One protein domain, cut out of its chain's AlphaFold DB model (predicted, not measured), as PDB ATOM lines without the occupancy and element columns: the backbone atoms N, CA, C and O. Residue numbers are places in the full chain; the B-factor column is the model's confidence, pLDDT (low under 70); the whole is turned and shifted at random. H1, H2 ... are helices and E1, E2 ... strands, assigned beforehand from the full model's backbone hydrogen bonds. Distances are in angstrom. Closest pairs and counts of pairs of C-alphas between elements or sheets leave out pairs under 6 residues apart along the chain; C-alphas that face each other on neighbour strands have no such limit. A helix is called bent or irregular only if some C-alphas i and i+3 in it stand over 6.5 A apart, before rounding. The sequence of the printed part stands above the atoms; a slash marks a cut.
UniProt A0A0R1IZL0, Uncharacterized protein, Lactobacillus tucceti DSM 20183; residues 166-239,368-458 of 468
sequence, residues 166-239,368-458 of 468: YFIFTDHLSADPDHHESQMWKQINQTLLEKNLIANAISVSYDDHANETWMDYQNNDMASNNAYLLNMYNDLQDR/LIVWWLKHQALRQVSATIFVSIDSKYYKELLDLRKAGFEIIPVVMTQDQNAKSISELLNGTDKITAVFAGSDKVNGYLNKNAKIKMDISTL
ATOM      1  N   TYR A 166      -6.382 -52.850 -53.768       97.81
ATOM      2  CA  TYR A 166      -7.213 -52.010 -52.915       97.81
ATOM      3  C   TYR A 166      -8.631 -51.957 -53.447       97.81
ATOM      4  O   TYR A 166      -8.836 -51.765 -54.646       97.81
ATOM      5  N   PHE A 167      -9.597 -52.109 -52.545       98.19
ATOM      6  CA  PHE A 167     -11.013 -52.063 -52.876       98.19
ATOM      7  C   PHE A 167     -11.757 -51.139 -51.924       98.19
ATOM      8  O   PHE A 167     -11.559 -51.210 -50.715       98.19
ATOM      9  N   ILE A 168     -12.645 -50.310 -52.456       98.19
ATOM     10  CA  ILE A 168     -13.684 -49.629 -51.691       98.19
ATOM     11  C   ILE A 168     -14.929 -50.510 -51.755       98.19
ATOM     12  O   ILE A 168     -15.426 -50.821 -52.837       98.19
ATOM     13  N   PHE A 169     -15.405 -50.950 -50.597       98.19
ATOM     14  CA  PHE A 169     -16.632 -51.719 -50.477       98.19
ATOM     15  C   PHE A 169     -17.826 -50.783 -50.305       98.19
ATOM     16  O   PHE A 169     -17.808 -49.902 -49.442       98.19
ATOM     17  N   THR A 170     -18.882 -51.025 -51.076       96.69
ATOM     18  CA  THR A 170     -20.182 -50.381 -50.898       96.69
ATOM     19  C   THR A 170     -21.313 -51.403 -50.886       96.69
ATOM     20  O   THR A 170     -21.300 -52.395 -51.622       96.69
ATOM     21  N   ASP A 171     -22.323 -51.149 -50.057       95.56
ATOM     22  CA  ASP A 171     -23.522 -51.979 -49.978       95.56
ATOM     23  C   ASP A 171     -24.259 -51.956 -51.327       95.56
ATOM     24  O   ASP A 171     -24.672 -52.999 -51.840       95.56
ATOM     25  N   HIS A 172     -24.379 -50.769 -51.925       94.69
ATOM     26  CA  HIS A 172     -25.001 -50.501 -53.217       94.69
ATOM     27  C   HIS A 172     -24.277 -49.330 -53.884       94.69
ATOM     28  O   HIS A 172     -23.958 -48.345 -53.225       94.69
ATOM     29  N   LEU A 173     -24.015 -49.437 -55.184       95.06
ATOM     30  CA  LEU A 173     -23.404 -48.353 -55.942       95.06
ATOM     31  C   LEU A 173     -24.505 -47.370 -56.364       95.06
ATOM     32  O   LEU A 173     -25.219 -47.637 -57.323       95.06
ATOM     33  N   SER A 174     -24.680 -46.276 -55.620       94.00
ATOM     34  CA  SER A 174     -25.753 -45.311 -55.892       94.00
ATOM     35  C   SER A 174     -25.487 -44.533 -57.179       94.00
ATOM     36  O   SER A 174     -24.407 -43.962 -57.320       94.00
ATOM     37  N   ALA A 175     -26.479 -44.445 -58.072       93.19
ATOM     38  CA  ALA A 175     -26.431 -43.593 -59.267       93.19
ATOM     39  C   ALA A 175     -26.406 -42.087 -58.940       93.19
ATOM     40  O   ALA A 175     -25.894 -41.290 -59.719       93.19
ATOM     41  N   ASP A 176     -26.934 -41.704 -57.776       93.12
ATOM     42  CA  ASP A 176     -26.907 -40.335 -57.255       93.12
ATOM     43  C   ASP A 176     -26.407 -40.382 -55.800       93.12
ATOM     44  O   ASP A 176     -27.209 -40.415 -54.859       93.12
ATOM     45  N   PRO A 177     -25.086 -40.548 -55.587       93.19
ATOM     46  CA  PRO A 177     -24.520 -40.621 -54.247       93.19
ATOM     47  C   PRO A 177     -24.679 -39.282 -53.535       93.19
ATOM     48  O   PRO A 177     -24.487 -38.210 -54.116       93.19
ATOM     49  N   ASP A 178     -24.972 -39.328 -52.236       91.19
ATOM     50  CA  ASP A 178     -25.046 -38.097 -51.458       91.19
ATOM     51  C   ASP A 178     -23.666 -37.420 -51.332       91.19
ATOM     52  O   ASP A 178     -22.621 -37.938 -51.746       91.19
ATOM     53  N   HIS A 179     -23.646 -36.213 -50.763       89.69
ATOM     54  CA  HIS A 179     -22.404 -35.462 -50.619       89.69
ATOM     55  C   HIS A 179     -21.359 -36.196 -49.762       89.69
ATOM     56  O   HIS A 179     -20.171 -36.110 -50.059       89.69
ATOM     57  N   HIS A 180     -21.774 -36.907 -48.712       87.38
ATOM     58  CA  HIS A 180     -20.854 -37.616 -47.825       87.38
ATOM     59  C   HIS A 180     -20.251 -38.842 -48.508       87.38
ATOM     60  O   HIS A 180     -19.040 -39.048 -48.413       87.38
ATOM     61  N   GLU A 181     -21.067 -39.611 -49.226       90.88
ATOM     62  CA  GLU A 181     -20.617 -40.747 -50.025       90.88
ATOM     63  C   GLU A 181     -19.661 -40.280 -51.128       90.88
ATOM     64  O   GLU A 181     -18.522 -40.744 -51.197       90.88
ATOM     65  N   SER A 182     -20.063 -39.276 -51.912       93.69
ATOM     66  CA  SER A 182     -19.232 -38.697 -52.974       93.69
ATOM     67  C   SER A 182     -17.875 -38.214 -52.455       93.69
ATOM     68  O   SER A 182     -16.842 -38.443 -53.083       93.69
ATOM     69  N   GLN A 183     -17.856 -37.541 -51.298       92.56
ATOM     70  CA  GLN A 183     -16.617 -37.084 -50.667       92.56
ATOM     71  C   GLN A 183     -15.749 -38.256 -50.219       92.56
ATOM     72  O   GLN A 183     -14.560 -38.258 -50.516       92.56
ATOM     73  N   MET A 184     -16.322 -39.271 -49.568       94.75
ATOM     74  CA  MET A 184     -15.577 -40.462 -49.156       94.75
ATOM     75  C   MET A 184     -14.858 -41.111 -50.346       94.75
ATOM     76  O   MET A 184     -13.656 -41.362 -50.269       94.75
ATOM     77  N   TRP A 185     -15.570 -41.333 -51.455       96.56
ATOM     78  CA  TRP A 185     -14.992 -41.913 -52.669       96.56
ATOM     79  C   TRP A 185     -13.831 -41.076 -53.213       96.56
ATOM     80  O   TRP A 185     -12.731 -41.601 -53.398       96.56
ATOM     81  N   LYS A 186     -14.036 -39.763 -53.386       95.75
ATOM     82  CA  LYS A 186     -12.994 -38.848 -53.884       95.75
ATOM     83  C   LYS A 186     -11.771 -38.819 -52.976       95.75
ATOM     84  O   LYS A 186     -10.651 -38.937 -53.463       95.75
ATOM     85  N   GLN A 187     -11.982 -38.707 -51.667       95.75
ATOM     86  CA  GLN A 187     -10.906 -38.630 -50.685       95.75
ATOM     87  C   GLN A 187     -10.079 -39.926 -50.637       95.75
ATOM     88  O   GLN A 187      -8.847 -39.865 -50.623       95.75
ATOM     89  N   ILE A 188     -10.717 -41.105 -50.658       96.38
ATOM     90  CA  ILE A 188      -9.995 -42.389 -50.714       96.38
ATOM     91  C   ILE A 188      -9.223 -42.511 -52.028       96.38
ATOM     92  O   ILE A 188      -8.034 -42.832 -52.006       96.38
ATOM     93  N   ASN A 189      -9.874 -42.233 -53.161       95.19
ATOM     94  CA  ASN A 189      -9.249 -42.320 -54.476       95.19
ATOM     95  C   ASN A 189      -8.021 -41.399 -54.564       95.19
ATOM     96  O   ASN A 189      -6.940 -41.855 -54.926       95.19
ATOM     97  N   GLN A 190      -8.145 -40.140 -54.136       94.44
ATOM     98  CA  GLN A 190      -7.032 -39.190 -54.101       94.44
ATOM     99  C   GLN A 190      -5.897 -39.661 -53.177       94.44
ATOM    100  O   GLN A 190      -4.741 -39.680 -53.596       94.44
ATOM    101  N   THR A 191      -6.220 -40.128 -51.965       94.56
ATOM    102  CA  THR A 191      -5.228 -40.643 -51.000       94.56
ATOM    103  C   THR A 191      -4.407 -41.802 -51.577       94.56
ATOM    104  O   THR A 191      -3.200 -41.901 -51.340       94.56
ATOM    105  N   LEU A 192      -5.045 -42.702 -52.333       94.94
ATOM    106  CA  LEU A 192      -4.354 -43.814 -52.985       94.94
ATOM    107  C   LEU A 192      -3.555 -43.360 -54.209       94.94
ATOM    108  O   LEU A 192      -2.409 -43.786 -54.371       94.94
ATOM    109  N   LEU A 193      -4.107 -42.466 -55.033       93.25
ATOM    110  CA  LEU A 193      -3.432 -41.934 -56.219       93.25
ATOM    111  C   LEU A 193      -2.136 -41.194 -55.864       93.25
ATOM    112  O   LEU A 193      -1.124 -41.396 -56.532       93.25
ATOM    113  N   GLU A 194      -2.120 -40.422 -54.772       92.75
ATOM    114  CA  GLU A 194      -0.912 -39.757 -54.250       92.75
ATOM    115  C   GLU A 194       0.215 -40.747 -53.901       92.75
ATOM    116  O   GLU A 194       1.395 -40.392 -53.898       92.75
ATOM    117  N   LYS A 195      -0.133 -42.015 -53.652       91.12
ATOM    118  CA  LYS A 195       0.798 -43.116 -53.369       91.12
ATOM    119  C   LYS A 195       1.015 -44.042 -54.574       91.12
ATOM    120  O   LYS A 195       1.640 -45.088 -54.423       91.12
ATOM    121  N   ASN A 196       0.552 -43.653 -55.767       94.38
ATOM    122  CA  ASN A 196       0.555 -44.462 -56.994       94.38
ATOM    123  C   ASN A 196      -0.204 -45.795 -56.856       94.38
ATOM    124  O   ASN A 196       0.184 -46.806 -57.442       94.38
ATOM    125  N   LEU A 197      -1.285 -45.802 -56.075       95.94
ATOM    126  CA  LEU A 197      -2.176 -46.942 -55.874       95.94
ATOM    127  C   LEU A 197      -3.532 -46.672 -56.540       95.94
ATOM    128  O   LEU A 197      -3.916 -45.526 -56.762       95.94
ATOM    129  N   ILE A 198      -4.268 -47.739 -56.855       95.81
ATOM    130  CA  ILE A 198      -5.581 -47.663 -57.507       95.81
ATOM    131  C   ILE A 198      -6.639 -48.246 -56.569       95.81
ATOM    132  O   ILE A 198      -6.511 -49.392 -56.140       95.81
ATOM    133  N   ALA A 199      -7.686 -47.466 -56.282       95.81
ATOM    134  CA  ALA A 199      -8.890 -47.938 -55.600       95.81
ATOM    135  C   ALA A 199      -9.834 -48.604 -56.608       95.81
ATOM    136  O   ALA A 199     -10.483 -47.912 -57.391       95.81
ATOM    137  N   ASN A 200      -9.939 -49.930 -56.575       97.75
ATOM    138  CA  ASN A 200     -11.031 -50.651 -57.235       97.75
ATOM    139  C   ASN A 200     -12.289 -50.612 -56.358       97.75
ATOM    140  O   ASN A 200     -12.239 -50.158 -55.214       97.75
ATOM    141  N   ALA A 201     -13.414 -51.110 -56.860       97.88
ATOM    142  CA  ALA A 201     -14.666 -51.134 -56.113       97.88
ATOM    143  C   ALA A 201     -15.235 -52.544 -55.969       97.88
ATOM    144  O   ALA A 201     -15.070 -53.392 -56.845       97.88
ATOM    145  N   ILE A 202     -15.940 -52.771 -54.865       98.25
ATOM    146  CA  ILE A 202     -16.772 -53.947 -54.629       98.25
ATOM    147  C   ILE A 202     -18.184 -53.458 -54.322       98.25
ATOM    148  O   ILE A 202     -18.359 -52.647 -53.413       98.25
ATOM    149  N   SER A 203     -19.185 -53.980 -55.028       97.56
ATOM    150  CA  SER A 203     -20.595 -53.771 -54.695       97.56
ATOM    151  C   SER A 203     -21.356 -55.091 -54.611       97.56
ATOM    152  O   SER A 203     -21.061 -56.054 -55.321       97.56
ATOM    153  N   VAL A 204     -22.329 -55.157 -53.704       97.25
ATOM    154  CA  VAL A 204     -23.009 -56.419 -53.352       97.25
ATOM    155  C   VAL A 204     -24.523 -56.373 -53.505       97.25
ATOM    156  O   VAL A 204     -25.197 -57.342 -53.171       97.25
ATOM    157  N   SER A 205     -25.075 -55.274 -54.010       95.31
ATOM    158  CA  SER A 205     -26.496 -55.174 -54.351       95.31
ATOM    159  C   SER A 205     -26.741 -55.538 -55.811       95.31
ATOM    160  O   SER A 205     -25.876 -55.335 -56.667       95.31
ATOM    161  N   TYR A 206     -27.929 -56.086 -56.077       94.62
ATOM    162  CA  TYR A 206     -28.385 -56.352 -57.436       94.62
ATOM    163  C   TYR A 206     -28.686 -55.021 -58.112       94.62
ATOM    164  O   TYR A 206     -29.474 -54.234 -57.586       94.62
ATOM    165  N   ASP A 207     -28.045 -54.779 -59.248       91.31
ATOM    166  CA  ASP A 207     -28.248 -53.578 -60.042       91.31
ATOM    167  C   ASP A 207     -27.886 -53.848 -61.507       91.31
ATOM    168  O   ASP A 207     -26.741 -54.156 -61.850       91.31
ATOM    169  N   ASP A 208     -28.891 -53.739 -62.373       87.69
ATOM    170  CA  ASP A 208     -28.754 -53.915 -63.817       87.69
ATOM    171  C   ASP A 208     -27.891 -52.830 -64.474       87.69
ATOM    172  O   ASP A 208     -27.242 -53.102 -65.481       87.69
ATOM    173  N   HIS A 209     -27.795 -51.654 -63.852       89.12
ATOM    174  CA  HIS A 209     -27.081 -50.487 -64.371       89.12
ATOM    175  C   HIS A 209     -25.758 -50.237 -63.629       89.12
ATOM    176  O   HIS A 209     -25.137 -49.186 -63.796       89.12
ATOM    177  N   ALA A 210     -25.270 -51.206 -62.842       92.31
ATOM    178  CA  ALA A 210     -24.061 -51.045 -62.030       92.31
ATOM    179  C   ALA A 210     -22.828 -50.631 -62.856       92.31
ATOM    180  O   ALA A 210     -22.009 -49.838 -62.399       92.31
ATOM    181  N   ASN A 211     -22.692 -51.155 -64.080       90.69
ATOM    182  CA  ASN A 211     -21.575 -50.815 -64.965       90.69
ATOM    183  C   ASN A 211     -21.687 -49.386 -65.520       90.69
ATOM    184  O   ASN A 211     -20.671 -48.714 -65.668       90.69
ATOM    185  N   GLU A 212     -22.902 -48.915 -65.806       91.44
ATOM    186  CA  GLU A 212     -23.149 -47.536 -66.244       91.44
ATOM    187  C   GLU A 212     -22.870 -46.557 -65.109       91.44
ATOM    188  O   GLU A 212     -22.087 -45.624 -65.271       91.44
ATOM    189  N   THR A 213     -23.388 -46.863 -63.920       95.25
ATOM    190  CA  THR A 213     -23.118 -46.075 -62.716       95.25
ATOM    191  C   THR A 213     -21.621 -46.056 -62.390       95.25
ATOM    192  O   THR A 213     -21.077 -45.025 -62.005       95.25
ATOM    193  N   TRP A 214     -20.903 -47.165 -62.592       96.31
ATOM    194  CA  TRP A 214     -19.450 -47.190 -62.414       96.31
ATOM    195  C   TRP A 214     -18.715 -46.254 -63.377       96.31
ATOM    196  O   TRP A 214     -17.811 -45.534 -62.951       96.31
ATOM    197  N   MET A 215     -19.119 -46.217 -64.650       95.19
ATOM    198  CA  MET A 215     -18.561 -45.260 -65.611       95.19
ATOM    199  C   MET A 215     -18.813 -43.817 -65.159       95.19
ATOM    200  O   MET A 215     -17.916 -42.982 -65.261       95.19
ATOM    201  N   ASP A 216     -19.980 -43.525 -64.583       95.81
ATOM    202  CA  ASP A 216     -20.262 -42.204 -64.020       95.81
ATOM    203  C   ASP A 216     -19.356 -41.874 -62.826       95.81
ATOM    204  O   ASP A 216     -18.881 -40.743 -62.715       95.81
ATOM    205  N   TYR A 217     -19.026 -42.841 -61.967       97.38
ATOM    206  CA  TYR A 217     -18.068 -42.627 -60.872       97.38
ATOM    207  C   TYR A 217     -16.675 -42.275 -61.396       97.38
ATOM    208  O   TYR A 217     -16.016 -41.386 -60.848       97.38
ATOM    209  N   GLN A 218     -16.240 -42.931 -62.472       96.56
ATOM    210  CA  GLN A 218     -14.970 -42.632 -63.134       96.56
ATOM    211  C   GLN A 218     -14.988 -41.238 -63.778       96.56
ATOM    212  O   GLN A 218     -14.072 -40.446 -63.570       96.56
ATOM    213  N   ASN A 219     -16.075 -40.887 -64.471       95.31
ATOM    214  CA  ASN A 219     -16.244 -39.585 -65.125       95.31
ATOM    215  C   ASN A 219     -16.331 -38.403 -64.138       95.31
ATOM    216  O   ASN A 219     -16.051 -37.270 -64.521       95.31
ATOM    217  N   ASN A 220     -16.726 -38.653 -62.886       93.62
ATOM    218  CA  ASN A 220     -16.879 -37.640 -61.834       93.62
ATOM    219  C   ASN A 220     -15.704 -37.599 -60.831       93.62
ATOM    220  O   ASN A 220     -15.847 -37.028 -59.740       93.62
ATOM    221  N   ASP A 221     -14.563 -38.210 -61.178       92.31
ATOM    222  CA  ASP A 221     -13.337 -38.319 -60.366       92.31
ATOM    223  C   ASP A 221     -13.518 -39.051 -59.016       92.31
ATOM    224  O   ASP A 221     -12.661 -38.985 -58.129       92.31
ATOM    225  N   MET A 222     -14.632 -39.767 -58.834       95.12
ATOM    226  CA  MET A 222     -14.885 -40.591 -57.644       95.12
ATOM    227  C   MET A 222     -14.121 -41.918 -57.699       95.12
ATOM    228  O   MET A 222     -13.803 -42.493 -56.660       95.12
ATOM    229  N   ALA A 223     -13.778 -42.375 -58.903       96.12
ATOM    230  CA  ALA A 223     -12.928 -43.529 -59.146       96.12
ATOM    231  C   ALA A 223     -11.901 -43.223 -60.244       96.12
ATOM    232  O   ALA A 223     -12.102 -42.354 -61.088       96.12
ATOM    233  N   SER A 224     -10.783 -43.947 -60.249       94.50
ATOM    234  CA  SER A 224      -9.804 -43.855 -61.336       94.50
ATOM    235  C   SER A 224     -10.337 -44.496 -62.623       94.50
ATOM    236  O   SER A 224     -10.962 -45.555 -62.586       94.50
ATOM    237  N   ASN A 225      -9.996 -43.926 -63.782       93.19
ATOM    238  CA  ASN A 225     -10.336 -44.494 -65.096       93.19
ATOM    239  C   ASN A 225      -9.768 -45.909 -65.317       93.19
ATOM    240  O   ASN A 225     -10.300 -46.670 -66.119       93.19
ATOM    241  N   ASN A 226      -8.692 -46.268 -64.609       93.00
ATOM    242  CA  ASN A 226      -8.079 -47.598 -64.680       93.00
ATOM    243  C   ASN A 226      -8.592 -48.558 -63.594       93.00
ATOM    244  O   ASN A 226      -8.149 -49.705 -63.539       93.00
ATOM    245  N   ALA A 227      -9.468 -48.093 -62.700       96.69
ATOM    246  CA  ALA A 227     -10.090 -48.931 -61.688       96.69
ATOM    247  C   ALA A 227     -11.229 -49.764 -62.291       96.69
ATOM    248  O   ALA A 227     -11.870 -49.360 -63.261       96.69
ATOM    249  N   TYR A 228     -11.516 -50.910 -61.681       95.81
ATOM    250  CA  TYR A 228     -12.645 -51.758 -62.064       95.81
ATOM    251  C   TYR A 228     -13.610 -51.984 -60.897       95.81
ATOM    252  O   TYR A 228     -13.244 -51.861 -59.725       95.81
ATOM    253  N   LEU A 229     -14.847 -52.345 -61.244       96.62
ATOM    254  CA  LEU A 229     -15.892 -52.739 -60.308       96.62
ATOM    255  C   LEU A 229     -16.038 -54.262 -60.279       96.62
ATOM    256  O   LEU A 229     -16.235 -54.896 -61.314       96.62
ATOM    257  N   LEU A 230     -16.028 -54.834 -59.079       96.56
ATOM    258  CA  LEU A 230     -16.520 -56.181 -58.804       96.56
ATOM    259  C   LEU A 230     -17.929 -56.082 -58.220       96.56
ATOM    260  O   LEU A 230     -18.095 -55.775 -57.041       96.56
ATOM    261  N   ASN A 231     -18.949 -56.351 -59.032       96.75
ATOM    262  CA  ASN A 231     -20.320 -56.478 -58.541       96.75
ATOM    263  C   ASN A 231     -20.673 -57.957 -58.346       96.75
ATOM    264  O   ASN A 231     -20.512 -58.756 -59.269       96.75
ATOM    265  N   MET A 232     -21.181 -58.312 -57.163       97.06
ATOM    266  CA  MET A 232     -21.499 -59.700 -56.810       97.06
ATOM    267  C   MET A 232     -22.477 -60.356 -57.783       97.06
ATOM    268  O   MET A 232     -22.263 -61.494 -58.187       97.06
ATOM    269  N   TYR A 233     -23.542 -59.661 -58.176       95.94
ATOM    270  CA  TYR A 233     -24.542 -60.237 -59.071       95.94
ATOM    271  C   TYR A 233     -24.017 -60.343 -60.498       95.94
ATOM    272  O   TYR A 233     -24.195 -61.389 -61.111       95.94
ATOM    273  N   ASN A 234     -23.297 -59.334 -60.994       93.88
ATOM    274  CA  ASN A 234     -22.658 -59.405 -62.308       93.88
ATOM    275  C   ASN A 234     -21.668 -60.577 -62.395       93.88
ATOM    276  O   ASN A 234     -21.684 -61.295 -63.391       93.88
ATOM    277  N   ASP A 235     -20.855 -60.791 -61.353       94.19
ATOM    278  CA  ASP A 235     -19.907 -61.911 -61.278       94.19
ATOM    279  C   ASP A 235     -20.636 -63.261 -61.223       94.19
ATOM    280  O   ASP A 235     -20.378 -64.141 -62.038       94.19
ATOM    281  N   LEU A 236     -21.614 -63.422 -60.324       94.81
ATOM    282  CA  LEU A 236     -22.369 -64.675 -60.216       94.81
ATOM    283  C   LEU A 236     -23.176 -64.983 -61.488       94.81
ATOM    284  O   LEU A 236     -23.290 -66.140 -61.881       94.81
ATOM    285  N   GLN A 237     -23.736 -63.975 -62.150       93.81
ATOM    286  CA  GLN A 237     -24.524 -64.143 -63.375       93.81
ATOM    287  C   GLN A 237     -23.656 -64.261 -64.639       93.81
ATOM    288  O   GLN A 237     -24.206 -64.289 -65.743       93.81
ATOM    289  N   ASP A 238     -22.328 -64.347 -64.492       88.81
ATOM    290  CA  ASP A 238     -21.372 -64.439 -65.597       88.81
ATOM    291  C   ASP A 238     -21.615 -63.338 -66.652       88.81
ATOM    292  O   ASP A 238     -21.570 -63.582 -67.860       88.81
ATOM    293  N   ARG A 239     -21.935 -62.112 -66.205       84.44
ATOM    294  CA  ARG A 239     -22.275 -61.016 -67.119       84.44
ATOM    295  C   ARG A 239     -21.049 -60.546 -67.889       84.44
ATOM    296  O   ARG A 239     -20.083 -60.050 -67.315       84.44
ATOM    297  N   LEU A 368     -23.524 -65.154 -47.852       95.81
ATOM    298  CA  LEU A 368     -23.255 -65.199 -49.288       95.81
ATOM    299  C   LEU A 368     -22.114 -64.243 -49.658       95.81
ATOM    300  O   LEU A 368     -21.207 -64.646 -50.383       95.81
ATOM    301  N   ILE A 369     -22.134 -63.007 -49.155       96.62
ATOM    302  CA  ILE A 369     -21.137 -61.973 -49.465       96.62
ATOM    303  C   ILE A 369     -19.753 -62.389 -48.972       96.62
ATOM    304  O   ILE A 369     -18.787 -62.351 -49.738       96.62
ATOM    305  N   VAL A 370     -19.642 -62.828 -47.715       95.50
ATOM    306  CA  VAL A 370     -18.364 -63.280 -47.146       95.50
ATOM    307  C   VAL A 370     -17.838 -64.497 -47.910       95.50
ATOM    308  O   VAL A 370     -16.641 -64.569 -48.212       95.50
ATOM    309  N   TRP A 371     -18.715 -65.442 -48.263       95.56
ATOM    310  CA  TRP A 371     -18.337 -66.597 -49.070       95.56
ATOM    311  C   TRP A 371     -17.859 -66.187 -50.464       95.56
ATOM    312  O   TRP A 371     -16.793 -66.631 -50.891       95.56
ATOM    313  N   TRP A 372     -18.605 -65.320 -51.150       96.69
ATOM    314  CA  TRP A 372     -18.300 -64.848 -52.497       96.69
ATOM    315  C   TRP A 372     -16.952 -64.128 -52.539       96.69
ATOM    316  O   TRP A 372     -16.089 -64.487 -53.341       96.69
ATOM    317  N   LEU A 373     -16.711 -63.194 -51.615       97.00
ATOM    318  CA  LEU A 373     -15.436 -62.483 -51.522       97.00
ATOM    319  C   LEU A 373     -14.268 -63.447 -51.320       97.00
ATOM    320  O   LEU A 373     -13.266 -63.372 -52.028       97.00
ATOM    321  N   LYS A 374     -14.408 -64.397 -50.395       93.50
ATOM    322  CA  LYS A 374     -13.335 -65.328 -50.042       93.50
ATOM    323  C   LYS A 374     -13.058 -66.383 -51.116       93.50
ATOM    324  O   LYS A 374     -11.902 -66.748 -51.336       93.50
ATOM    325  N   HIS A 375     -14.103 -66.936 -51.723       92.12
ATOM    326  CA  HIS A 375     -14.004 -68.138 -52.556       92.12
ATOM    327  C   HIS A 375     -14.096 -67.862 -54.057       92.12
ATOM    328  O   HIS A 375     -13.694 -68.730 -54.835       92.12
ATOM    329  N   GLN A 376     -14.562 -66.674 -54.447       92.56
ATOM    330  CA  GLN A 376     -14.778 -66.290 -55.837       92.56
ATOM    331  C   GLN A 376     -14.027 -64.991 -56.167       92.56
ATOM    332  O   GLN A 376     -12.929 -65.062 -56.718       92.56
ATOM    333  N   ALA A 377     -14.558 -63.828 -55.777       94.38
ATOM    334  CA  ALA A 377     -14.101 -62.522 -56.262       94.38
ATOM    335  C   ALA A 377     -12.648 -62.185 -55.913       94.38
ATOM    336  O   ALA A 377     -11.918 -61.660 -56.747       94.38
ATOM    337  N   LEU A 378     -12.212 -62.508 -54.691       94.75
ATOM    338  CA  LEU A 378     -10.853 -62.228 -54.218       94.75
ATOM    339  C   LEU A 378     -10.041 -63.512 -54.024       94.75
ATOM    340  O   LEU A 378      -9.082 -63.555 -53.248       94.75
ATOM    341  N   ARG A 379     -10.414 -64.591 -54.721       89.69
ATOM    342  CA  ARG A 379      -9.702 -65.865 -54.615       89.69
ATOM    343  C   ARG A 379      -8.247 -65.680 -55.048       89.69
ATOM    344  O   ARG A 379      -7.986 -65.323 -56.189       89.69
ATOM    345  N   GLN A 380      -7.312 -65.995 -54.148       85.00
ATOM    346  CA  GLN A 380      -5.861 -65.826 -54.354       85.00
ATOM    347  C   GLN A 380      -5.415 -64.364 -54.546       85.00
ATOM    348  O   GLN A 380      -4.295 -64.116 -54.986       85.00
ATOM    349  N   VAL A 381      -6.262 -63.397 -54.186       89.62
ATOM    350  CA  VAL A 381      -5.937 -61.973 -54.239       89.62
ATOM    351  C   VAL A 381      -5.566 -61.498 -52.838       89.62
ATOM    352  O   VAL A 381      -6.375 -61.556 -51.917       89.62
ATOM    353  N   SER A 382      -4.358 -60.965 -52.671       91.25
ATOM    354  CA  SER A 382      -4.014 -60.193 -51.475       91.25
ATOM    355  C   SER A 382      -4.708 -58.834 -51.553       91.25
ATOM    356  O   SER A 382      -4.313 -57.990 -52.362       91.25
ATOM    357  N   ALA A 383      -5.752 -58.636 -50.746       95.00
ATOM    358  CA  ALA A 383      -6.601 -57.449 -50.820       95.00
ATOM    359  C   ALA A 383      -6.687 -56.672 -49.499       95.00
ATOM    360  O   ALA A 383      -6.716 -57.256 -48.408       95.00
ATOM    361  N   THR A 384      -6.750 -55.350 -49.617       96.75
ATOM    362  CA  THR A 384      -7.111 -54.424 -48.542       96.75
ATOM    363  C   THR A 384      -8.433 -53.759 -48.920       96.75
ATOM    364  O   THR A 384      -8.563 -53.206 -50.012       96.75
ATOM    365  N   ILE A 385      -9.427 -53.857 -48.041       97.75
ATOM    366  CA  ILE A 385     -10.802 -53.426 -48.293       97.75
ATOM    367  C   ILE A 385     -11.137 -52.263 -47.358       97.75
ATOM    368  O   ILE A 385     -11.125 -52.412 -46.133       97.75
ATOM    369  N   PHE A 386     -11.446 -51.113 -47.948       98.12
ATOM    370  CA  PHE A 386     -11.984 -49.942 -47.270       98.12
ATOM    371  C   PHE A 386     -13.491 -50.086 -47.133       98.12
ATOM    372  O   PHE A 386     -14.181 -50.313 -48.125       98.12
ATOM    373  N   VAL A 387     -14.004 -49.958 -45.913       97.12
ATOM    374  CA  VAL A 387     -15.431 -50.138 -45.624       97.12
ATOM    375  C   VAL A 387     -15.920 -48.945 -44.817       97.12
ATOM    376  O   VAL A 387     -15.338 -48.630 -43.780       97.12
ATOM    377  N   SER A 388     -16.986 -48.277 -45.254       95.69
ATOM    378  CA  SER A 388     -17.623 -47.245 -44.427       95.69
ATOM    379  C   SER A 388     -18.096 -47.846 -43.102       95.69
ATOM    380  O   SER A 388     -18.699 -48.918 -43.090       95.69
ATOM    381  N   ILE A 389     -17.881 -47.155 -41.980       94.31
ATOM    382  CA  ILE A 389     -18.394 -47.612 -40.676       94.31
ATOM    383  C   ILE A 389     -19.935 -47.622 -40.593       94.31
ATOM    384  O   ILE A 389     -20.510 -48.254 -39.702       94.31
ATOM    385  N   ASP A 390     -20.600 -46.939 -41.529       93.00
ATOM    386  CA  ASP A 390     -22.057 -46.953 -41.696       93.00
ATOM    387  C   ASP A 390     -22.554 -48.118 -42.567       93.00
ATOM    388  O   ASP A 390     -23.760 -48.361 -42.598       93.00
ATOM    389  N   SER A 391     -21.662 -48.851 -43.248       93.75
ATOM    390  CA  SER A 391     -22.045 -50.028 -44.038       93.75
ATOM    391  C   SER A 391     -22.762 -51.039 -43.155       93.75
ATOM    392  O   SER A 391     -22.294 -51.374 -42.058       93.75
ATOM    393  N   LYS A 392     -23.874 -51.583 -43.659       93.69
ATOM    394  CA  LYS A 392     -24.625 -52.607 -42.927       93.69
ATOM    395  C   LYS A 392     -23.833 -53.906 -42.768       93.69
ATOM    396  O   LYS A 392     -24.107 -54.644 -41.835       93.69
ATOM    397  N   TYR A 393     -22.846 -54.139 -43.638       95.25
ATOM    398  CA  TYR A 393     -21.999 -55.333 -43.650       95.25
ATOM    399  C   TYR A 393     -20.656 -55.130 -42.933       95.25
ATOM    400  O   TYR A 393     -19.796 -56.013 -42.968       95.25
ATOM    401  N   TYR A 394     -20.419 -53.968 -42.307       95.00
ATOM    402  CA  TYR A 394     -19.127 -53.647 -41.692       95.00
ATOM    403  C   TYR A 394     -18.642 -54.743 -40.734       95.00
ATOM    404  O   TYR A 394     -17.471 -55.126 -40.782       95.00
ATOM    405  N   LYS A 395     -19.526 -55.256 -39.870       93.81
ATOM    406  CA  LYS A 395     -19.161 -56.238 -38.842       93.81
ATOM    407  C   LYS A 395     -18.886 -57.606 -39.444       93.81
ATOM    408  O   LYS A 395     -17.901 -58.243 -39.082       93.81
ATOM    409  N   GLU A 396     -19.708 -58.019 -40.389       93.62
ATOM    410  CA  GLU A 396     -19.643 -59.304 -41.070       93.62
ATOM    411  C   GLU A 396     -18.372 -59.386 -41.926       93.62
ATOM    412  O   GLU A 396     -17.663 -60.393 -41.904       93.62
ATOM    413  N   LEU A 397     -17.976 -58.287 -42.578       95.69
ATOM    414  CA  LEU A 397     -16.725 -58.220 -43.337       95.69
ATOM    415  C   LEU A 397     -15.472 -58.365 -42.462       95.69
ATOM    416  O   LEU A 397     -14.435 -58.803 -42.964       95.69
ATOM    417  N   LEU A 398     -15.532 -58.079 -41.153       93.81
ATOM    418  CA  LEU A 398     -14.385 -58.272 -40.255       93.81
ATOM    419  C   LEU A 398     -13.920 -59.730 -40.185       93.81
ATOM    420  O   LEU A 398     -12.752 -59.972 -39.845       93.81
ATOM    421  N   ASP A 399     -14.794 -60.683 -40.510       91.38
ATOM    422  CA  ASP A 399     -14.477 -62.108 -40.533       91.38
ATOM    423  C   ASP A 399     -13.552 -62.502 -41.690       91.38
ATOM    424  O   ASP A 399     -12.803 -63.478 -41.565       91.38
ATOM    425  N   LEU A 400     -13.494 -61.699 -42.757       92.25
ATOM    426  CA  LEU A 400     -12.550 -61.885 -43.864       92.25
ATOM    427  C   LEU A 400     -11.089 -61.785 -43.406       92.25
ATOM    428  O   LEU A 400     -10.212 -62.409 -44.004       92.25
ATOM    429  N   ARG A 401     -10.810 -61.107 -42.285       91.00
ATOM    430  CA  ARG A 401      -9.455 -61.043 -41.711       91.00
ATOM    431  C   ARG A 401      -8.906 -62.409 -41.324       91.00
ATOM    432  O   ARG A 401      -7.699 -62.623 -41.372       91.00
ATOM    433  N   LYS A 402      -9.778 -63.375 -41.008       87.69
ATOM    434  CA  LYS A 402      -9.358 -64.761 -40.741       87.69
ATOM    435  C   LYS A 402      -8.718 -65.411 -41.979       87.69
ATOM    436  O   LYS A 402      -7.931 -66.341 -41.838       87.69
ATOM    437  N   ALA A 403      -9.044 -64.913 -43.173       86.38
ATOM    438  CA  ALA A 403      -8.522 -65.366 -44.458       86.38
ATOM    439  C   ALA A 403      -7.362 -64.500 -45.003       86.38
ATOM    440  O   ALA A 403      -6.966 -64.699 -46.145       86.38
ATOM    441  N   GLY A 404      -6.810 -63.564 -44.214       88.12
ATOM    442  CA  GLY A 404      -5.667 -62.725 -44.620       88.12
ATOM    443  C   GLY A 404      -6.030 -61.456 -45.410       88.12
ATOM    444  O   GLY A 404      -5.165 -60.755 -45.950       88.12
ATOM    445  N   PHE A 405      -7.320 -61.124 -45.483       92.75
ATOM    446  CA  PHE A 405      -7.765 -59.833 -46.001       92.75
ATOM    447  C   PHE A 405      -7.577 -58.746 -44.943       92.75
ATOM    448  O   PHE A 405      -7.880 -58.952 -43.769       92.75
ATOM    449  N   GLU A 406      -7.112 -57.570 -45.350       94.38
ATOM    450  CA  GLU A 406      -7.035 -56.420 -44.452       94.38
ATOM    451  C   GLU A 406      -8.319 -55.601 -44.601       94.38
ATOM    452  O   GLU A 406      -8.666 -55.198 -45.706       94.38
ATOM    453  N   ILE A 407      -9.032 -55.364 -43.500       96.00
ATOM    454  CA  ILE A 407     -10.255 -54.552 -43.489       96.00
ATOM    455  C   ILE A 407      -9.955 -53.257 -42.747       96.00
ATOM    456  O   ILE A 407      -9.570 -53.299 -41.575       96.00
ATOM    457  N   ILE A 408     -10.125 -52.125 -43.427       96.94
ATOM    458  CA  ILE A 408      -9.851 -50.791 -42.886       96.94
ATOM    459  C   ILE A 408     -11.157 -49.991 -42.889       96.94
ATOM    460  O   ILE A 408     -11.634 -49.612 -43.961       96.94
ATOM    461  N   PRO A 409     -11.766 -49.725 -41.719       96.69
ATOM    462  CA  PRO A 409     -12.925 -48.857 -41.656       96.69
ATOM    463  C   PRO A 409     -12.574 -47.422 -42.042       96.69
ATOM    464  O   PRO A 409     -11.494 -46.914 -41.717       96.69
ATOM    465  N   VAL A 410     -13.540 -46.763 -42.668       96.88
ATOM    466  CA  VAL A 410     -13.514 -45.340 -42.991       96.88
ATOM    467  C   VAL A 410     -14.558 -44.633 -42.137       96.88
ATOM    468  O   VAL A 410     -15.733 -45.003 -42.135       96.88
ATOM    469  N   VAL A 411     -14.116 -43.625 -41.390       95.31
ATOM    470  CA  VAL A 411     -14.959 -42.799 -40.520       95.31
ATOM    471  C   VAL A 411     -14.914 -41.369 -41.041       95.31
ATOM    472  O   VAL A 411     -13.925 -40.662 -40.854       95.31
ATOM    473  N   MET A 412     -15.981 -40.933 -41.702       92.38
ATOM    474  CA  MET A 412     -16.096 -39.593 -42.281       92.38
ATOM    475  C   MET A 412     -16.525 -38.550 -41.248       92.38
ATOM    476  O   MET A 412     -16.067 -37.409 -41.302       92.38
ATOM    477  N   THR A 413     -17.372 -38.917 -40.277       88.06
ATOM    478  CA  THR A 413     -17.799 -38.018 -39.192       88.06
ATOM    479  C   THR A 413     -17.887 -38.735 -37.840       88.06
ATOM    480  O   THR A 413     -17.938 -39.958 -37.767       88.06
ATOM    481  N   GLN A 414     -17.879 -37.971 -36.741       82.44
ATOM    482  CA  GLN A 414     -17.883 -38.514 -35.370       82.44
ATOM    483  C   GLN A 414     -19.232 -39.124 -34.960       82.44
ATOM    484  O   GLN A 414     -19.271 -39.935 -34.038       82.44
ATOM    485  N   ASP A 415     -20.311 -38.718 -35.632       80.44
ATOM    486  CA  ASP A 415     -21.685 -39.096 -35.291       80.44
ATOM    487  C   ASP A 415     -22.195 -40.278 -36.139       80.44
ATOM    488  O   ASP A 415     -23.301 -40.772 -35.909       80.44
ATOM    489  N   GLN A 416     -21.384 -40.755 -37.094       77.25
ATOM    490  CA  GLN A 416     -21.656 -41.968 -37.871       77.25
ATOM    491  C   GLN A 416     -21.751 -43.181 -36.956       77.25
ATOM    492  O   GLN A 416     -20.994 -43.289 -35.996       77.25
ATOM    493  N   ASN A 417     -22.697 -44.077 -37.242       81.38
ATOM    494  CA  ASN A 417     -22.958 -45.329 -36.528       81.38
ATOM    495  C   ASN A 417     -22.351 -45.408 -35.104       81.38
ATOM    496  O   ASN A 417     -21.379 -46.127 -34.855       81.38
ATOM    497  N   ALA A 418     -22.911 -44.638 -34.159       87.19
ATOM    498  CA  ALA A 418     -22.297 -44.403 -32.845       87.19
ATOM    499  C   ALA A 418     -21.974 -45.696 -32.070       87.19
ATOM    500  O   ALA A 418     -21.009 -45.743 -31.301       87.19
ATOM    501  N   LYS A 419     -22.759 -46.763 -32.290       89.88
ATOM    502  CA  LYS A 419     -22.492 -48.093 -31.732       89.88
ATOM    503  C   LYS A 419     -21.201 -48.682 -32.311       89.88
ATOM    504  O   LYS A 419     -20.313 -49.033 -31.536       89.88
ATOM    505  N   SER A 420     -21.073 -48.734 -33.639       91.75
ATOM    506  CA  SER A 420     -19.869 -49.236 -34.314       91.75
ATOM    507  C   SER A 420     -18.632 -48.407 -33.972       91.75
ATOM    508  O   SER A 420     -17.597 -48.988 -33.656       91.75
ATOM    509  N   ILE A 421     -18.733 -47.072 -33.922       91.06
ATOM    510  CA  ILE A 421     -17.615 -46.219 -33.480       91.06
ATOM    511  C   ILE A 421     -17.226 -46.537 -32.032       91.06
ATOM    512  O   ILE A 421     -16.041 -46.637 -31.717       91.06
ATOM    513  N   SER A 422     -18.192 -46.719 -31.128       91.06
ATOM    514  CA  SER A 422     -17.882 -47.071 -29.740       91.06
ATOM    515  C   SER A 422     -17.163 -48.419 -29.637       91.06
ATOM    516  O   SER A 422     -16.191 -48.548 -28.894       91.06
ATOM    517  N   GLU A 423     -17.610 -49.426 -30.386       92.19
ATOM    518  CA  GLU A 423     -16.992 -50.757 -30.422       92.19
ATOM    519  C   GLU A 423     -15.579 -50.725 -31.025       92.19
ATOM    520  O   GLU A 423     -14.674 -51.356 -30.466       92.19
ATOM    521  N   LEU A 424     -15.368 -49.916 -32.067       92.25
ATOM    522  CA  LEU A 424     -14.059 -49.618 -32.648       92.25
ATOM    523  C   LEU A 424     -13.120 -48.998 -31.601       92.25
ATOM    524  O   LEU A 424     -12.045 -49.532 -31.335       92.25
ATOM    525  N   LEU A 425     -13.549 -47.915 -30.942       92.00
ATOM    526  CA  LEU A 425     -12.751 -47.199 -29.936       92.00
ATOM    527  C   LEU A 425     -12.445 -48.053 -28.699       92.00
ATOM    528  O   LEU A 425     -11.373 -47.927 -28.104       92.00
ATOM    529  N   ASN A 426     -13.371 -48.926 -28.298       92.94
ATOM    530  CA  ASN A 426     -13.171 -49.860 -27.190       92.94
ATOM    531  C   ASN A 426     -12.276 -51.054 -27.563       92.94
ATOM    532  O   ASN A 426     -11.871 -51.799 -26.672       92.94
ATOM    533  N   GLY A 427     -11.971 -51.243 -28.850       88.31
ATOM    534  CA  GLY A 427     -11.179 -52.362 -29.351       88.31
ATOM    535  C   GLY A 427     -11.926 -53.694 -29.413       88.31
ATOM    536  O   GLY A 427     -11.292 -54.732 -29.615       88.31
ATOM    537  N   THR A 428     -13.257 -53.688 -29.279       91.31
ATOM    538  CA  THR A 428     -14.100 -54.888 -29.422       91.31
ATOM    539  C   THR A 428     -13.927 -55.504 -30.808       91.31
ATOM    540  O   THR A 428     -13.793 -56.722 -30.940       91.31
ATOM    541  N   ASP A 429     -13.810 -54.649 -31.825       88.31
ATOM    542  CA  ASP A 429     -13.642 -55.047 -33.224       88.31
ATOM    543  C   ASP A 429     -12.235 -55.553 -33.540       88.31
ATOM    544  O   ASP A 429     -11.990 -56.075 -34.627       88.31
ATOM    545  N   LYS A 430     -11.281 -55.414 -32.607       88.50
ATOM    546  CA  LYS A 430      -9.860 -55.744 -32.813       88.50
ATOM    547  C   LYS A 430      -9.283 -55.084 -34.072       88.50
ATOM    548  O   LYS A 430      -8.455 -55.677 -34.760       88.50
ATOM    549  N   ILE A 431      -9.785 -53.908 -34.436       89.75
ATOM    550  CA  ILE A 431      -9.271 -53.108 -35.546       89.75
ATOM    551  C   ILE A 431      -8.138 -52.238 -35.024       89.75
ATOM    552  O   ILE A 431      -8.262 -51.615 -33.977       89.75
ATOM    553  N   THR A 432      -7.031 -52.210 -35.758       88.31
ATOM    554  CA  THR A 432      -5.841 -51.423 -35.407       88.31
ATOM    555  C   THR A 432      -5.429 -50.459 -36.516       88.31
ATOM    556  O   THR A 432      -4.358 -49.876 -36.426       88.31
ATOM    557  N   ALA A 433      -6.254 -50.293 -37.556       93.00
ATOM    558  CA  ALA A 433      -6.056 -49.328 -38.634       93.00
ATOM    559  C   ALA A 433      -7.393 -48.683 -39.016       93.00
ATOM    560  O   ALA A 433      -8.369 -49.407 -39.195       93.00
ATOM    561  N   VAL A 434      -7.442 -47.354 -39.127       95.06
ATOM    562  CA  VAL A 434      -8.665 -46.600 -39.457       95.06
ATOM    563  C   VAL A 434      -8.333 -45.401 -40.344       95.06
ATOM    564  O   VAL A 434      -7.420 -44.638 -40.029       95.06
ATOM    565  N   PHE A 435      -9.105 -45.194 -41.410       96.25
ATOM    566  CA  PHE A 435      -9.070 -43.940 -42.158       96.25
ATOM    567  C   PHE A 435     -10.088 -42.950 -41.591       96.25
ATOM    568  O   PHE A 435     -11.268 -43.264 -41.433       96.25
ATOM    569  N   ALA A 436      -9.626 -41.743 -41.278       95.12
ATOM    570  CA  ALA A 436     -10.454 -40.636 -40.829       95.12
ATOM    571  C   ALA A 436     -10.684 -39.658 -41.988       95.12
ATOM    572  O   ALA A 436      -9.723 -39.200 -42.594       95.12
ATOM    573  N   GLY A 437     -11.929 -39.272 -42.262       93.31
ATOM    574  CA  GLY A 437     -12.260 -38.342 -43.354       93.31
ATOM    575  C   GLY A 437     -11.871 -36.880 -43.106       93.31
ATOM    576  O   GLY A 437     -12.120 -36.025 -43.947       93.31
ATOM    577  N   SER A 438     -11.329 -36.556 -41.926       92.56
ATOM    578  CA  SER A 438     -10.757 -35.238 -41.618       92.56
ATOM    579  C   SER A 438      -9.871 -35.289 -40.375       92.56
ATOM    580  O   SER A 438     -10.024 -36.169 -39.519       92.56
ATOM    581  N   ASP A 439      -9.020 -34.279 -40.199       90.69
ATOM    582  CA  ASP A 439      -8.176 -34.134 -39.005       90.69
ATOM    583  C   ASP A 439      -8.986 -34.036 -37.709       90.69
ATOM    584  O   ASP A 439      -8.570 -34.516 -36.652       90.69
ATOM    585  N   LYS A 440     -10.195 -33.466 -37.778       91.50
ATOM    586  CA  LYS A 440     -11.110 -33.409 -36.632       91.50
ATOM    587  C   LYS A 440     -11.567 -34.808 -36.212       91.50
ATOM    588  O   LYS A 440     -11.689 -35.082 -35.014       91.50
ATOM    589  N   VAL A 441     -11.852 -35.688 -37.172       92.81
ATOM    590  CA  VAL A 441     -12.205 -37.083 -36.878       92.81
ATOM    591  C   VAL A 441     -10.977 -37.833 -36.378       92.81
ATOM    592  O   VAL A 441     -11.068 -38.500 -35.352       92.81
ATOM    593  N   ASN A 442      -9.821 -37.644 -37.017       92.38
ATOM    594  CA  ASN A 442      -8.558 -38.242 -36.594       92.38
ATOM    595  C   ASN A 442      -8.250 -37.911 -35.120       92.38
ATOM    596  O   ASN A 442      -8.089 -38.810 -34.291       92.38
ATOM    597  N   GLY A 443      -8.282 -36.625 -34.754       89.94
ATOM    598  CA  GLY A 443      -8.060 -36.176 -33.379       89.94
ATOM    599  C   GLY A 443      -9.072 -36.744 -32.380       89.94
ATOM    600  O   GLY A 443      -8.712 -37.053 -31.243       89.94
ATOM    601  N   TYR A 444     -10.331 -36.935 -32.789       92.25
ATOM    602  CA  TYR A 444     -11.338 -37.595 -31.956       92.25
ATOM    603  C   TYR A 444     -11.040 -39.079 -31.748       92.25
ATOM    604  O   TYR A 444     -11.091 -39.544 -30.608       92.25
ATOM    605  N   LEU A 445     -10.703 -39.809 -32.812       91.75
ATOM    606  CA  LEU A 445     -10.372 -41.228 -32.726       91.75
ATOM    607  C   LEU A 445      -9.138 -41.439 -31.840       91.75
ATOM    608  O   LEU A 445      -9.214 -42.188 -30.870       91.75
ATOM    609  N   ASN A 446      -8.055 -40.696 -32.085       89.31
ATOM    610  CA  ASN A 446      -6.829 -40.760 -31.285       89.31
ATOM    611  C   ASN A 446      -7.067 -40.442 -29.800       89.31
ATOM    612  O   ASN A 446      -6.512 -41.098 -28.925       89.31
ATOM    613  N   LYS A 447      -7.915 -39.452 -29.492       90.38
ATOM    614  CA  LYS A 447      -8.191 -39.050 -28.105       90.38
ATOM    615  C   LYS A 447      -9.030 -40.070 -27.330       90.38
ATOM    616  O   LYS A 447      -8.890 -40.156 -26.110       90.38
ATOM    617  N   ASN A 448      -9.947 -40.768 -27.999       91.38
ATOM    618  CA  ASN A 448     -10.951 -41.607 -27.335       91.38
ATOM    619  C   ASN A 448     -10.681 -43.113 -27.461       91.38
ATOM    620  O   ASN A 448     -11.350 -43.904 -26.790       91.38
ATOM    621  N   ALA A 449      -9.729 -43.523 -28.298       90.38
ATOM    622  CA  ALA A 449      -9.364 -44.921 -28.452       90.38
ATOM    623  C   ALA A 449      -8.746 -45.484 -27.168       90.38
ATOM    624  O   ALA A 449      -7.846 -44.898 -26.570       90.38
ATOM    625  N   LYS A 450      -9.220 -46.660 -26.751       90.19
ATOM    626  CA  LYS A 450      -8.658 -47.425 -25.623       90.19
ATOM    627  C   LYS A 450      -7.580 -48.413 -26.059       90.19
ATOM    628  O   LYS A 450      -6.961 -49.060 -25.216       90.19
ATOM    629  N   ILE A 451      -7.389 -48.552 -27.365       87.00
ATOM    630  CA  ILE A 451      -6.382 -49.396 -27.997       87.00
ATOM    631  C   ILE A 451      -5.503 -48.543 -28.910       87.00
ATOM    632  O   ILE A 451      -5.954 -47.526 -29.436       87.00
ATOM    633  N   LYS A 452      -4.254 -48.966 -29.119       83.62
ATOM    634  CA  LYS A 452      -3.369 -48.321 -30.098       83.62
ATOM    635  C   LYS A 452      -3.869 -48.631 -31.509       83.62
ATOM    636  O   LYS A 452      -4.070 -49.801 -31.838       83.62
ATOM    637  N   MET A 453      -4.052 -47.595 -32.321       86.44
ATOM    638  CA  MET A 453      -4.490 -47.701 -33.713       86.44
ATOM    639  C   MET A 453      -3.595 -46.847 -34.610       86.44
ATOM    640  O   MET A 453      -3.178 -45.757 -34.222       86.44
ATOM    641  N   ASP A 454      -3.336 -47.342 -35.814       89.75
ATOM    642  CA  ASP A 454      -2.776 -46.565 -36.910       89.75
ATOM    643  C   ASP A 454      -3.935 -45.772 -37.535       89.75
ATOM    644  O   ASP A 454      -4.910 -46.358 -38.008       89.75
ATOM    645  N   ILE A 455      -3.882 -44.441 -37.478       91.25
ATOM    646  CA  ILE A 455      -4.970 -43.579 -37.954       91.25
ATOM    647  C   ILE A 455      -4.390 -42.599 -38.961       91.25
ATOM    648  O   ILE A 455      -3.609 -41.718 -38.601       91.25
ATOM    649  N   SER A 456      -4.811 -42.737 -40.215       93.00
ATOM    650  CA  SER A 456      -4.477 -41.798 -41.282       93.00
ATOM    651  C   SER A 456      -5.677 -40.915 -41.594       93.00
ATOM    652  O   SER A 456      -6.811 -41.395 -41.639       93.00
ATOM    653  N   THR A 457      -5.430 -39.628 -41.825       92.94
ATOM    654  CA  THR A 457      -6.437 -38.735 -42.402       92.94
ATOM    655  C   THR A 457      -6.470 -38.950 -43.916       92.94
ATOM    656  O   THR A 457      -5.416 -39.103 -44.533       92.94
ATOM    657  N   LEU A 458      -7.662 -39.009 -44.506       92.88
ATOM    658  CA  LEU A 458      -7.821 -38.992 -45.957       92.88
ATOM    659  C   LEU A 458      -7.473 -37.607 -46.521       92.88
ATOM    660  O   LEU A 458      -7.628 -36.600 -45.833       92.88
TER     661      LEU A 458
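AT A GLANCE: This is residues 166 to 239 and 368 to 458 of the 468 residues of an uncharacterized protein of Lactobacillus tucceti DSM 20183 (UniProt A0A0R1IZL0). A strongly twisted sheet of seven parallel strands forms the core, with helices on both faces: three layers, H1 and H2 on one face, H5 and H7 on the other. H4 sits between H3 and H5 and touches both, while H6 only grazes the sheet. The printed part has 165 residues, with seven named helices and seven named strands in the order E1 H1 E2 H2 E3 H3 H4 E4 H5 E5 H6 E6 H7 E7 along the chain, and the sheet's order is E3 E2 E1 E4 E5 E6 E7. The class is mixed, helices and strands; the whole is compact, with a radius of gyration of the C-alphas of 15.4 A and spans of 46 by 33 by 28 A.

IN THESE COORDINATES: E1, residues 166 to 170, begins at C-alpha 166, (-7.213, -52.010, -52.915). The other strands are E2, 199 to 203; E3, 229 to 231; E4, 383 to 388, 16.3 A long; E5, 406 to 411, 16.2 A; E6, 433 to 436; and E7, 454 to 457, ending at C-alpha 457, (-6.437, -38.735, -42.402). The helices are H1, 179 to 193, 20.8 A; H2, 210 to 219; H3, 232 to 236; H4, 368 to 377; H5, 394 to 403, 16.0 A; H6, 418 to 426; and H7, 439 to 448. H4 is only just irregular: C-alphas 374 and 377 are 6.9 A apart.

HOW THE PARTS SIT: E1 and E4 are parallel neighbours at 33 degrees, with N 169 and O 386 within hydrogen-bond range at 2.8 A. E4 and E5 are parallel neighbours at 23 degrees, with N 408 and O 385 within hydrogen-bond range at 2.9 A. The edge strands are E3 and E7; N 230 of E3 and O 201 of E2 are within hydrogen-bond range at 2.8 A, and N 436 of E6 and O 456 of E7 are within hydrogen-bond range at 2.9 A. Five strand-helix-strand units, two parallel neighbour strands with a helix between, have right-handed crossovers: E1 H1 E2, E2 H2 E3, E4 H5 E5, E5 H6 E6 and E6 H7 E7. H1 is on the sheet at a height of 8.0 A, on the opposite face from H5, whose height is 9.1 A. H7, at 8.6 A, lies over E6 and E7. H4 touches H5, closest at the C-alphas of Val 370 and Leu 397, 6.5 A. Every O i to N i+4 pair is within range in H1, H2, H3, H6 and H7; H4 has 5 of 6, and H5 0 of 6 but 6 of 7 O i to N i+3 pairs.

THE WHOLE: The C-alphas of Asp 238 and Lys 447 are farthest apart, 47.2 A. Residues 240 to 367 are not printed; C-alphas 239 and 368 are 18.3 A apart across the cut. Of the links printed whole, none is long. Mean pLDDT of the printed part is 93.0, and no printed residue is under 70.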